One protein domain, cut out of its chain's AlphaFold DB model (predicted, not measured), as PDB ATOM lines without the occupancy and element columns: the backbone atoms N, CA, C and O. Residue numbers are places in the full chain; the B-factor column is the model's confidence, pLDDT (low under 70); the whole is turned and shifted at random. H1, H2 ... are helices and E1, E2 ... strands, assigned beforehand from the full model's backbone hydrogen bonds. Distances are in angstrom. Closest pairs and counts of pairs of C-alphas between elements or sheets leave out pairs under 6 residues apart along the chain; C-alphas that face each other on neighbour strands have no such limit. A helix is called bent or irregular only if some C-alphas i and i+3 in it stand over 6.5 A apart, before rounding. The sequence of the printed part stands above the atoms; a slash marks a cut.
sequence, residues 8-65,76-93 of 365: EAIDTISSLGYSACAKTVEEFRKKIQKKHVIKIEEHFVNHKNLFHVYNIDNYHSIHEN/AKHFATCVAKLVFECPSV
ATOM      1  N   GLU A   8      17.643 -22.789 -25.917       79.75
ATOM      2  CA  GLU A   8      17.052 -21.547 -25.414       79.75
ATOM      3  C   GLU A   8      17.636 -20.319 -26.120       79.75
ATOM      4  O   GLU A   8      16.900 -19.393 -26.457       79.75
ATOM      5  N   ALA A   9      18.944 -20.309 -26.402       78.62
ATOM      6  CA  ALA A   9      19.573 -19.228 -27.155       78.62
ATOM      7  C   ALA A   9      19.060 -19.173 -28.605       78.62
ATOM      8  O   ALA A   9      18.783 -18.091 -29.119       78.62
ATOM      9  N   ILE A  10      18.882 -20.332 -29.250       77.81
ATOM     10  CA  ILE A  10      18.338 -20.425 -30.617       77.81
ATOM     11  C   ILE A  10      16.886 -19.933 -30.656       77.81
ATOM     12  O   ILE A  10      16.527 -19.144 -31.530       77.81
ATOM     13  N   ASP A  11      16.061 -20.346 -29.696       83.94
ATOM     14  CA  ASP A  11      14.659 -19.930 -29.620       83.94
ATOM     15  C   ASP A  11      14.504 -18.452 -29.249       83.94
ATOM     16  O   ASP A  11      13.603 -17.789 -29.757       83.94
ATOM     17  N   THR A  12      15.416 -17.899 -28.445       82.62
ATOM     18  CA  THR A  12      15.438 -16.462 -28.116       82.62
ATOM     19  C   THR A  12      15.776 -15.608 -29.339       82.62
ATOM     20  O   THR A  12      15.130 -14.598 -29.597       82.62
ATOM     21  N   ILE A  13      16.764 -16.005 -30.141       82.81
ATOM     22  CA  ILE A  13      17.096 -15.283 -31.384       82.81
ATOM     23  C   ILE A  13      15.960 -15.434 -32.409       82.81
ATOM     24  O   ILE A  13      15.666 -14.500 -33.160       82.81
ATOM     25  N   SER A  14      15.276 -16.582 -32.400       84.25
ATOM     26  CA  SER A  14      14.115 -16.818 -33.254       84.25
ATOM     27  C   SER A  14      12.903 -15.978 -32.861       84.25
ATOM     28  O   SER A  14      12.263 -15.404 -33.738       84.25
ATOM     29  N   SER A  15      12.614 -15.838 -31.563       85.00
ATOM     30  CA  SER A  15      11.515 -14.997 -31.073       85.00
ATOM     31  C   SER A  15      11.752 -13.508 -31.332       85.00
ATOM     32  O   SER A  15      10.799 -12.763 -31.542       85.00
ATOM     33  N   LEU A  16      13.018 -13.089 -31.412       85.56
ATOM     34  CA  LEU A  16      13.425 -11.758 -31.873       85.56
ATOM     35  C   LEU A  16      13.332 -11.578 -33.404       85.56
ATOM     36  O   LEU A  16      13.580 -10.483 -33.902       85.56
ATOM     37  N   GLY A  17      12.981 -12.628 -34.156       82.69
ATOM     38  CA  GLY A  17      12.775 -12.592 -35.608       82.69
ATOM     39  C   GLY A  17      14.041 -12.747 -36.454       82.69
ATOM     40  O   GLY A  17      13.970 -12.641 -37.677       82.69
ATOM     41  N   TYR A  18      15.199 -13.014 -35.841       78.06
ATOM     42  CA  TYR A  18      16.486 -13.075 -36.545       78.06
ATOM     43  C   TYR A  18      16.889 -14.487 -36.993       78.06
ATOM     44  O   TYR A  18      17.807 -14.632 -37.801       78.06
ATOM     45  N   SER A  19      16.237 -15.542 -36.490       83.00
ATOM     46  CA  SER A  19      16.556 -16.925 -36.868       83.00
ATOM     47  C   SER A  19      15.348 -17.863 -36.869       83.00
ATOM     48  O   SER A  19      14.263 -17.543 -36.384       83.00
ATOM     49  N   ALA A  20      15.555 -19.067 -37.403       80.62
ATOM     50  CA  ALA A  20      14.620 -20.174 -37.237       80.62
ATOM     51  C   ALA A  20      14.677 -20.723 -35.803       80.62
ATOM     52  O   ALA A  20      15.734 -20.688 -35.166       80.62
ATOM     53  N   CYS A  21      13.551 -21.249 -35.319       83.50
ATOM     54  CA  CYS A  21      13.473 -21.841 -33.990       83.50
ATOM     55  C   CYS A  21      14.164 -23.206 -33.952       83.50
ATOM     56  O   CYS A  21      14.352 -23.878 -34.978       83.50
ATOM     57  N   ALA A  22      14.498 -23.638 -32.742       79.06
ATOM     58  CA  ALA A  22      15.103 -24.922 -32.432       79.06
ATOM     59  C   ALA A  22      14.415 -26.085 -33.159       79.06
ATOM     60  O   ALA A  22      15.051 -26.916 -33.815       79.06
ATOM     61  N   LYS A  23      13.082 -26.100 -33.087       84.38
ATOM     62  CA  LYS A  23      12.242 -27.150 -33.662       84.38
ATOM     63  C   LYS A  23      12.386 -27.236 -35.182       84.38
ATOM     64  O   LYS A  23      12.566 -28.331 -35.712       84.38
ATOM     65  N   THR A  24      12.375 -26.098 -35.876       81.69
ATOM     66  CA  THR A  24      12.559 -26.050 -37.332       81.69
ATOM     67  C   THR A  24      13.942 -26.560 -37.728       81.69
ATOM     68  O   THR A  24      14.056 -27.379 -38.640       81.69
ATOM     69  N   VAL A  25      14.998 -26.145 -37.021       79.62
ATOM     70  CA  VAL A  25      16.368 -26.624 -37.276       79.62
ATOM     71  C   VAL A  25      16.463 -28.145 -37.103       79.62
ATOM     72  O   VAL A  25      17.054 -28.830 -37.941       79.62
ATOM     73  N   GLU A  26      15.843 -28.693 -36.057       81.94
ATOM     74  CA  GLU A  26      15.836 -30.134 -35.799       81.94
ATOM     75  C   GLU A  26      15.079 -30.923 -36.881       81.94
ATOM     76  O   GLU A  26      15.544 -31.974 -37.330       81.94
ATOM     77  N   GLU A  27      13.939 -30.417 -37.354       86.88
ATOM     78  CA  GLU A  27      13.182 -31.026 -38.454       86.88
ATOM     79  C   GLU A  27      13.981 -31.033 -39.765       86.88
ATOM     80  O   GLU A  27      14.054 -32.063 -40.447       86.88
ATOM     81  N   PHE A  28      14.658 -29.928 -40.089       85.75
ATOM     82  CA  PHE A  28      15.566 -29.865 -41.236       85.75
ATOM     83  C   PHE A  28      16.720 -30.861 -41.108       85.75
ATOM     84  O   PHE A  28      17.028 -31.571 -42.069       85.75
ATOM     85  N   ARG A  29      17.323 -30.980 -39.920       80.75
ATOM     86  CA  ARG A  29      18.401 -31.942 -39.652       80.75
ATOM     87  C   ARG A  29      17.941 -33.381 -39.884       80.75
ATOM     88  O   ARG A  29      18.613 -34.129 -40.594       80.75
ATOM     89  N   LYS A  30      16.762 -33.744 -39.370       86.31
ATOM     90  CA  LYS A  30      16.142 -35.060 -39.604       86.31
ATOM     91  C   LYS A  30      15.883 -35.310 -41.090       86.31
ATOM     92  O   LYS A  30      16.113 -36.417 -41.573       86.31
ATOM     93  N   LYS A  31      15.440 -34.295 -41.839       89.56
ATOM     94  CA  LYS A  31      15.216 -34.400 -43.290       89.56
ATOM     95  C   LYS A  31      16.519 -34.641 -44.058       89.56
ATOM     96  O   LYS A  31      16.550 -35.501 -44.936       89.56
ATOM     97  N   ILE A  32      17.591 -33.928 -43.708       84.12
ATOM     98  CA  ILE A  32      18.924 -34.118 -44.300       84.12
ATOM     99  C   ILE A  32      19.438 -35.528 -44.005       84.12
ATOM    100  O   ILE A  32      19.871 -36.212 -44.929       84.12
ATOM    101  N   GLN A  33      19.329 -35.989 -42.755       81.44
ATOM    102  CA  GLN A  33      19.761 -37.330 -42.362       81.44
ATOM    103  C   GLN A  33      19.029 -38.415 -43.160       81.44
ATOM    104  O   GLN A  33      19.678 -39.267 -43.759       81.44
ATOM    105  N   LYS A  34      17.693 -38.350 -43.239       88.50
ATOM    106  CA  LYS A  34      16.894 -39.310 -44.020       88.50
ATOM    107  C   LYS A  34      17.300 -39.329 -45.495       88.50
ATOM    108  O   LYS A  34      17.505 -40.395 -46.060       88.50
ATOM    109  N   LYS A  35      17.464 -38.153 -46.110       90.31
ATOM    110  CA  LYS A  35      17.885 -38.042 -47.516       90.31
ATOM    111  C   LYS A  35      19.298 -38.585 -47.741       90.31
ATOM    112  O   LYS A  35      19.570 -39.168 -48.784       90.31
ATOM    113  N   HIS A  36      20.199 -38.373 -46.784       83.25
ATOM    114  CA  HIS A  36      21.572 -38.852 -46.870       83.25
ATOM    115  C   HIS A  36      21.647 -40.380 -46.847       83.25
ATOM    116  O   HIS A  36      22.350 -40.943 -47.680       83.25
ATOM    117  N   VAL A  37      20.883 -41.031 -45.963       84.31
ATOM    118  CA  VAL A  37      20.800 -42.501 -45.893       84.31
ATOM    119  C   VAL A  37      20.336 -43.077 -47.230       84.31
ATOM    120  O   VAL A  37      21.045 -43.893 -47.808       84.31
ATOM    121  N   ILE A  38      19.229 -42.562 -47.776       90.31
ATOM    122  CA  ILE A  38      18.693 -43.007 -49.075       90.31
ATOM    123  C   ILE A  38      19.742 -42.844 -50.185       90.31
ATOM    124  O   ILE A  38      19.989 -43.767 -50.952       90.31
ATOM    125  N   LYS A  39      20.426 -41.694 -50.239       89.31
ATOM    126  CA  LYS A  39      21.463 -41.435 -51.251       89.31
ATOM    127  C   LYS A  39      22.645 -42.406 -51.146       89.31
ATOM    128  O   LYS A  39      23.234 -42.761 -52.165       89.31
ATOM    129  N   ILE A  40      23.029 -42.790 -49.929       83.88
ATOM    130  CA  ILE A  40      24.091 -43.777 -49.705       83.88
ATOM    131  C   ILE A  40      23.633 -45.157 -50.180       83.88
ATOM    132  O   ILE A  40      24.370 -45.814 -50.912       83.88
ATOM    133  N   GLU A  41      22.424 -45.582 -49.808       88.38
ATOM    134  CA  GLU A  41      21.860 -46.865 -50.241       88.38
ATOM    135  C   GLU A  41      21.789 -46.955 -51.769       88.38
ATOM    136  O   GLU A  41      22.311 -47.900 -52.359       88.38
ATOM    137  N   GLU A  42      21.242 -45.929 -52.426       90.75
ATOM    138  CA  GLU A  42      21.192 -45.830 -53.888       90.75
ATOM    139  C   GLU A  42      22.590 -45.918 -54.515       90.75
ATOM    140  O   GLU A  42      22.782 -46.612 -55.517       90.75
ATOM    141  N   HIS A  43      23.590 -45.254 -53.923       86.31
ATOM    142  CA  HIS A  43      24.966 -45.313 -54.409       86.31
ATOM    143  C   HIS A  43      25.514 -46.745 -54.396       86.31
ATOM    144  O   HIS A  43      26.058 -47.185 -55.406       86.31
ATOM    145  N   PHE A  44      25.349 -47.491 -53.304       84.69
ATOM    146  CA  PHE A  44      25.867 -48.860 -53.218       84.69
ATOM    147  C   PHE A  44      25.076 -49.854 -54.072       84.69
ATOM    148  O   PHE A  44      25.676 -50.735 -54.685       84.69
ATOM    149  N   VAL A  45      23.755 -49.693 -54.187       86.81
ATOM    150  CA  VAL A  45      22.929 -50.528 -55.074       86.81
ATOM    151  C   VAL A  45      23.363 -50.367 -56.532       86.81
ATOM    152  O   VAL A  45      23.533 -51.365 -57.237       86.81
ATOM    153  N   ASN A  46      23.618 -49.130 -56.968       86.00
ATOM    154  CA  ASN A  46      24.042 -48.832 -58.337       86.00
ATOM    155  C   ASN A  46      25.453 -49.353 -58.663       86.00
ATOM    156  O   ASN A  46      25.742 -49.636 -59.823       86.00
ATOM    157  N   HIS A  47      26.316 -49.527 -57.658       81.50
ATOM    158  CA  HIS A  47      27.707 -49.959 -57.836       81.50
ATOM    159  C   HIS A  47      28.006 -51.331 -57.212       81.50
ATOM    160  O   HIS A  47      29.166 -51.672 -57.012       81.50
ATOM    161  N   LYS A  48      26.988 -52.160 -56.941       78.00
ATOM    162  CA  LYS A  48      27.110 -53.431 -56.191       78.00
ATOM    163  C   LYS A  48      28.174 -54.421 -56.696       78.00
ATOM    164  O   LYS A  48      28.650 -55.243 -55.923       78.00
ATOM    165  N   ASN A  49      28.535 -54.349 -57.977       76.56
ATOM    166  CA  ASN A  49      29.501 -55.247 -58.620       76.56
ATOM    167  C   ASN A  49      30.931 -54.673 -58.666       76.56
ATOM    168  O   ASN A  49      31.808 -55.255 -59.303       76.56
ATOM    169  N   LEU A  50      31.165 -53.513 -58.051       74.19
ATOM    170  CA  LEU A  50      32.456 -52.831 -58.046       74.19
ATOM    171  C   LEU A  50      33.112 -52.913 -56.671       74.19
ATOM    172  O   LEU A  50      32.453 -52.965 -55.629       74.19
ATOM    173  N   PHE A  51      34.439 -52.908 -56.672       73.56
ATOM    174  CA  PHE A  51      35.218 -52.893 -55.448       73.56
ATOM    175  C   PHE A  51      35.135 -51.527 -54.748       73.56
ATOM    176  O   PHE A  51      35.329 -50.471 -55.360       73.56
ATOM    177  N   HIS A  52      34.878 -51.564 -53.441       76.00
ATOM    178  CA  HIS A  52      34.820 -50.388 -52.581       76.00
ATOM    179  C   HIS A  52      35.884 -50.499 -51.494       76.00
ATOM    180  O   HIS A  52      35.976 -51.514 -50.807       76.00
ATOM    181  N   VAL A  53      36.654 -49.430 -51.306       75.69
ATOM    182  CA  VAL A  53      37.574 -49.294 -50.175       75.69
ATOM    183  C   VAL A  53      36.889 -48.453 -49.112       75.69
ATOM    184  O   VAL A  53      36.482 -47.324 -49.390       75.69
ATOM    185  N   TYR A  54      36.767 -48.997 -47.905       75.00
ATOM    186  CA  TYR A  54      36.160 -48.311 -46.773       75.00
ATOM    187  C   TYR A  54      37.234 -47.976 -45.743       75.00
ATOM    188  O   TYR A  54      37.853 -48.871 -45.174       75.00
ATOM    189  N   ASN A  55      37.467 -46.687 -45.522       74.69
ATOM    190  CA  ASN A  55      38.308 -46.217 -44.435       74.69
ATOM    191  C   ASN A  55      37.418 -45.848 -43.246       74.69
ATOM    192  O   ASN A  55      36.552 -44.979 -43.378       74.69
ATOM    193  N   ILE A  56      37.627 -46.514 -42.111       74.31
ATOM    194  CA  ILE A  56      36.971 -46.197 -40.842       74.31
ATOM    195  C   ILE A  56      38.025 -45.571 -39.958       74.31
ATOM    196  O   ILE A  56      38.908 -46.264 -39.458       74.31
ATOM    197  N   ASP A  57      37.905 -44.269 -39.756       68.06
ATOM    198  CA  ASP A  57      38.760 -43.557 -38.828       68.06
ATOM    199  C   ASP A  57      37.941 -43.132 -37.611       68.06
ATOM    200  O   ASP A  57      36.950 -42.403 -37.716       68.06
ATOM    201  N   ASN A  58      38.347 -43.616 -36.442       61.88
ATOM    202  CA  ASN A  58      37.850 -43.119 -35.172       61.88
ATOM    203  C   ASN A  58      38.757 -41.965 -34.759       61.88
ATOM    204  O   ASN A  58      39.665 -42.154 -33.948       61.88
ATOM    205  N   TYR A  59      38.501 -40.783 -35.323       55.75
ATOM    206  CA  TYR A  59      39.169 -39.558 -34.911       55.75
ATOM    207  C   TYR A  59      38.833 -39.285 -33.441       55.75
ATOM    208  O   TYR A  59      37.853 -38.619 -33.096       55.75
ATOM    209  N   HIS A  60      39.662 -39.812 -32.545       50.72
ATOM    210  CA  HIS A  60      39.699 -39.351 -31.177       50.72
ATOM    211  C   HIS A  60      40.423 -38.009 -31.198       50.72
ATOM    212  O   HIS A  60      41.551 -37.915 -31.671       50.72
ATOM    213  N   SER A  61      39.742 -36.974 -30.713       48.94
ATOM    214  CA  SER A  61      40.288 -35.623 -30.583       48.94
ATOM    215  C   SER A  61      40.377 -34.827 -31.888       48.94
ATOM    216  O   SER A  61      41.445 -34.400 -32.317       48.94
ATOM    217  N   ILE A  62      39.218 -34.465 -32.446       49.00
ATOM    218  CA  ILE A  62      39.135 -33.178 -33.148       49.00
ATOM    219  C   ILE A  62      39.229 -32.103 -32.058       49.00
ATOM    220  O   ILE A  62      38.223 -31.685 -31.483       49.00
ATOM    221  N   HIS A  63      40.453 -31.717 -31.697       43.94
ATOM    222  CA  HIS A  63      40.677 -30.517 -30.908       43.94
ATOM    223  C   HIS A  63      40.243 -29.332 -31.777       43.94
ATOM    224  O   HIS A  63      41.008 -28.837 -32.602       43.94
ATOM    225  N   GLU A  64      38.996 -28.876 -31.629       44.25
ATOM    226  CA  GLU A  64      38.680 -27.503 -32.014       44.25
ATOM    227  C   GLU A  64      39.680 -26.611 -31.275       44.25
ATOM    228  O   GLU A  64      39.799 -26.704 -30.051       44.25
ATOM    229  N   ASN A  65      40.425 -25.781 -32.008       40.56
ATOM    230  CA  ASN A  65      41.307 -24.772 -31.430       40.56
ATOM    231  C   ASN A  65      40.444 -23.794 -30.607       40.56
ATOM    232  O   ASN A  65      39.977 -22.774 -31.109       40.56
ATOM    233  N   ALA A  76      34.663 -34.995 -24.704       46.41
ATOM    234  CA  ALA A  76      35.156 -35.458 -25.994       46.41
ATOM    235  C   ALA A  76      33.989 -36.058 -26.793       46.41
ATOM    236  O   ALA A  76      33.366 -37.035 -26.377       46.41
ATOM    237  N   LYS A  77      33.658 -35.453 -27.936       50.88
ATOM    238  CA  LYS A  77      32.678 -36.024 -28.861       50.88
ATOM    239  C   LYS A  77      33.402 -37.050 -29.715       50.88
ATOM    240  O   LYS A  77      34.205 -36.683 -30.564       50.88
ATOM    241  N   HIS A  78      33.132 -38.324 -29.461       54.44
ATOM    242  CA  HIS A  78      33.581 -39.411 -30.321       54.44
ATOM    243  C   HIS A  78      32.895 -39.261 -31.685       54.44
ATOM    244  O   HIS A  78      31.667 -39.323 -31.769       54.44
ATOM    245  N   PHE A  79      33.672 -39.011 -32.736       53.75
ATOM    246  CA  PHE A  79      33.185 -38.992 -34.110       53.75
ATOM    247  C   PHE A  79      33.982 -40.015 -34.911       53.75
ATOM    248  O   PHE A  79      35.201 -39.913 -35.012       53.75
ATOM    249  N   ALA A  80      33.285 -41.008 -35.456       55.91
ATOM    250  CA  ALA A  80      33.865 -41.935 -36.412       55.91
ATOM    251  C   ALA A  80      33.550 -41.423 -37.820       55.91
ATOM    252  O   ALA A  80      32.379 -41.273 -38.184       55.91
ATOM    253  N   THR A  81      34.587 -41.149 -38.606       64.25
ATOM    254  CA  THR A  81      34.450 -40.794 -40.015       64.25
ATOM    255  C   THR A  81      34.589 -42.057 -40.840       64.25
ATOM    256  O   THR A  81      35.573 -42.784 -40.736       64.25
ATOM    257  N   CYS A  82      33.606 -42.297 -41.695       67.75
ATOM    258  CA  CYS A  82      33.662 -43.365 -42.671       67.75
ATOM    259  C   CYS A  82      33.803 -42.776 -44.075       67.75
ATOM    260  O   CYS A  82      32.959 -41.982 -44.495       67.75
ATOM    261  N   VAL A  83      34.847 -43.168 -44.804       73.19
ATOM    262  CA  VAL A  83      35.077 -42.745 -46.191       73.19
ATOM    263  C   VAL A  83      35.046 -43.968 -47.092       73.19
ATOM    264  O   VAL A  83      35.908 -44.836 -46.995       73.19
ATOM    265  N   ALA A  84      34.068 -44.017 -47.993       76.81
ATOM    266  CA  ALA A  84      33.992 -45.029 -49.038       76.81
ATOM    267  C   ALA A  84      34.558 -44.465 -50.347       76.81
ATOM    268  O   ALA A  84      34.115 -43.413 -50.813       76.81
ATOM    269  N   LYS A  85      35.517 -45.167 -50.958       77.81
ATOM    270  CA  LYS A  85      36.036 -44.852 -52.292       77.81
ATOM    271  C   LYS A  85      35.751 -46.001 -53.252       77.81
ATOM    272  O   LYS A  85      36.141 -47.140 -53.002       77.81
ATOM    273  N   LEU A  86      35.102 -45.666 -54.362       76.62
ATOM    274  CA  LEU A  86      34.852 -46.574 -55.475       76.62
ATOM    275  C   LEU A  86      36.117 -46.741 -56.332       76.62
ATOM    276  O   LEU A  86      36.803 -45.756 -56.621       76.62
ATOM    277  N   VAL A  87      36.403 -47.971 -56.762       74.44
ATOM    278  CA  VAL A  87      37.497 -48.287 -57.694       74.44
ATOM    279  C   VAL A  87      36.897 -48.779 -59.015       74.44
ATOM    280  O   VAL A  87      36.366 -49.881 -59.087       74.44
ATOM    281  N   PHE A  88      36.971 -47.948 -60.061       64.12
ATOM    282  CA  PHE A  88      36.233 -48.132 -61.323       64.12
ATOM    283  C   PHE A  88      36.723 -49.290 -62.215       64.12
ATOM    284  O   PHE A  88      36.025 -49.664 -63.150       64.12
ATOM    285  N   GLU A  89      37.881 -49.882 -61.917       69.94
ATOM    286  CA  GLU A  89      38.517 -50.916 -62.754       69.94
ATOM    287  C   GLU A  89      38.611 -52.287 -62.070       69.94
ATOM    288  O   GLU A  89      39.091 -53.249 -62.664       69.94
ATOM    289  N   CYS A  90      38.156 -52.395 -60.819       60.44
ATOM    290  CA  CYS A  90      38.284 -53.620 -60.042       60.44
ATOM    291  C   CYS A  90      36.896 -54.236 -59.799       60.44
ATOM    292  O   CYS A  90      36.082 -53.633 -59.084       60.44
ATOM    293  N   PRO A  91      36.589 -55.408 -60.390       60.75
ATOM    294  CA  PRO A  91      35.338 -56.099 -60.113       60.75
ATOM    295  C   PRO A  91      35.293 -56.531 -58.644       60.75
ATOM    296  O   PRO A  91      36.317 -56.861 -58.042       60.75
ATOM    297  N   SER A  92      34.098 -56.542 -58.055       62.34
ATOM    298  CA  SER A  92      33.893 -57.077 -56.709       62.34
ATOM    299  C   SER A  92      34.398 -58.518 -56.633       62.34
ATOM    300  O   SER A  92      34.108 -59.321 -57.524       62.34
ATOM    301  N   VAL A  93      35.110 -58.861 -55.560       61.03
ATOM    302  CA  VAL A  93      35.552 -60.240 -55.332       61.03
ATOM    303  C   VAL A  93      34.319 -61.148 -55.296       61.03
ATOM    304  O   VAL A  93      33.361 -60.875 -54.572       61.03
TER     305      VAL A  93
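AT A GLANCE: This is residues 8 to 65 and 76 to 93 of the 365 residues of an uncharacterized protein of Gigaspora rosea (UniProt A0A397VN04). The model is a flat, open V: one arm is a ribbon of two antiparallel strands, E1 and E2, and the other is the long helix H2, with the tight link from H2 to E1 at the corner. The short helix H1 makes a small hook at the far end of H2, and between the arms the V is open, with residues 26 to 43 of H2 standing free. The printed part has 76 residues with two named helices and two named strands, in the order H1, H2, E1, E2, and the sheet has the order E1 - E2. The class is mixed, helices and strands. The whole is extended, with a radius of gyration of the C-alphas of 18.9 A and spans of 57 by 30 by 14 A.

IN THESE COORDINATES: Strand E1 is residues 50 to 59, 27.5 A from first to last C-alpha, and begins at C-alpha 50, (32.456, -52.831, -58.046). Strand E2 is residues 79 to 91, 31.2 A long, and ends at C-alpha 91, (35.338, -56.099, -60.113). Helix H2 is residues 22 to 46, 36.4 A long. Helix H1 is residues 8 to 15, 10.3 A long, and begins at C-alpha 8, (17.052, -21.547, -25.414).

HOW THE PARTS SIT: E1 and E2 are antiparallel neighbours, with 161 degrees between their N-to-C directions. N 55 and O 83 are within hydrogen-bond range at 2.8 A, and so are N 85 and O 53 at 2.8 A. The C-alphas of Asn 58 and Ala 80 face each other at 4.3 A. E2 bends by 88 degrees at residue 88; before the bend C-alphas 52 and 86 face each other at 4.8 A, and after it C-alphas 51 and 90 at 5.6 A. H2 and E2 are apart. H1 and H2 are close but not clearly touching, with the closest C-alphas, those of Asp 11 and Ala 22, 5.7 A apart. Their lines stand about perpendicular, at 77 degrees. H1 is apart from E1 and from E2. In H1 and H2 every O i to N i+4 pair is within hydrogen-bond range, and neither helix is bent.

THE WHOLE: The two C-alphas farthest apart are those of Leu 16 and Val 93, at 58.2 A. Residues 66 to 75 are not printed, and C-alphas 65 and 76 are 13.5 A apart across this cut, which lies in the link from E1 to E2. Of the links that are printed whole, H2 to E1 is tight, H1 to H2 is short, and none is long. The mean pLDDT of the printed part is 74.4; it is under 70 in residues 57 to 65, 76 to 82 and 88 to 93.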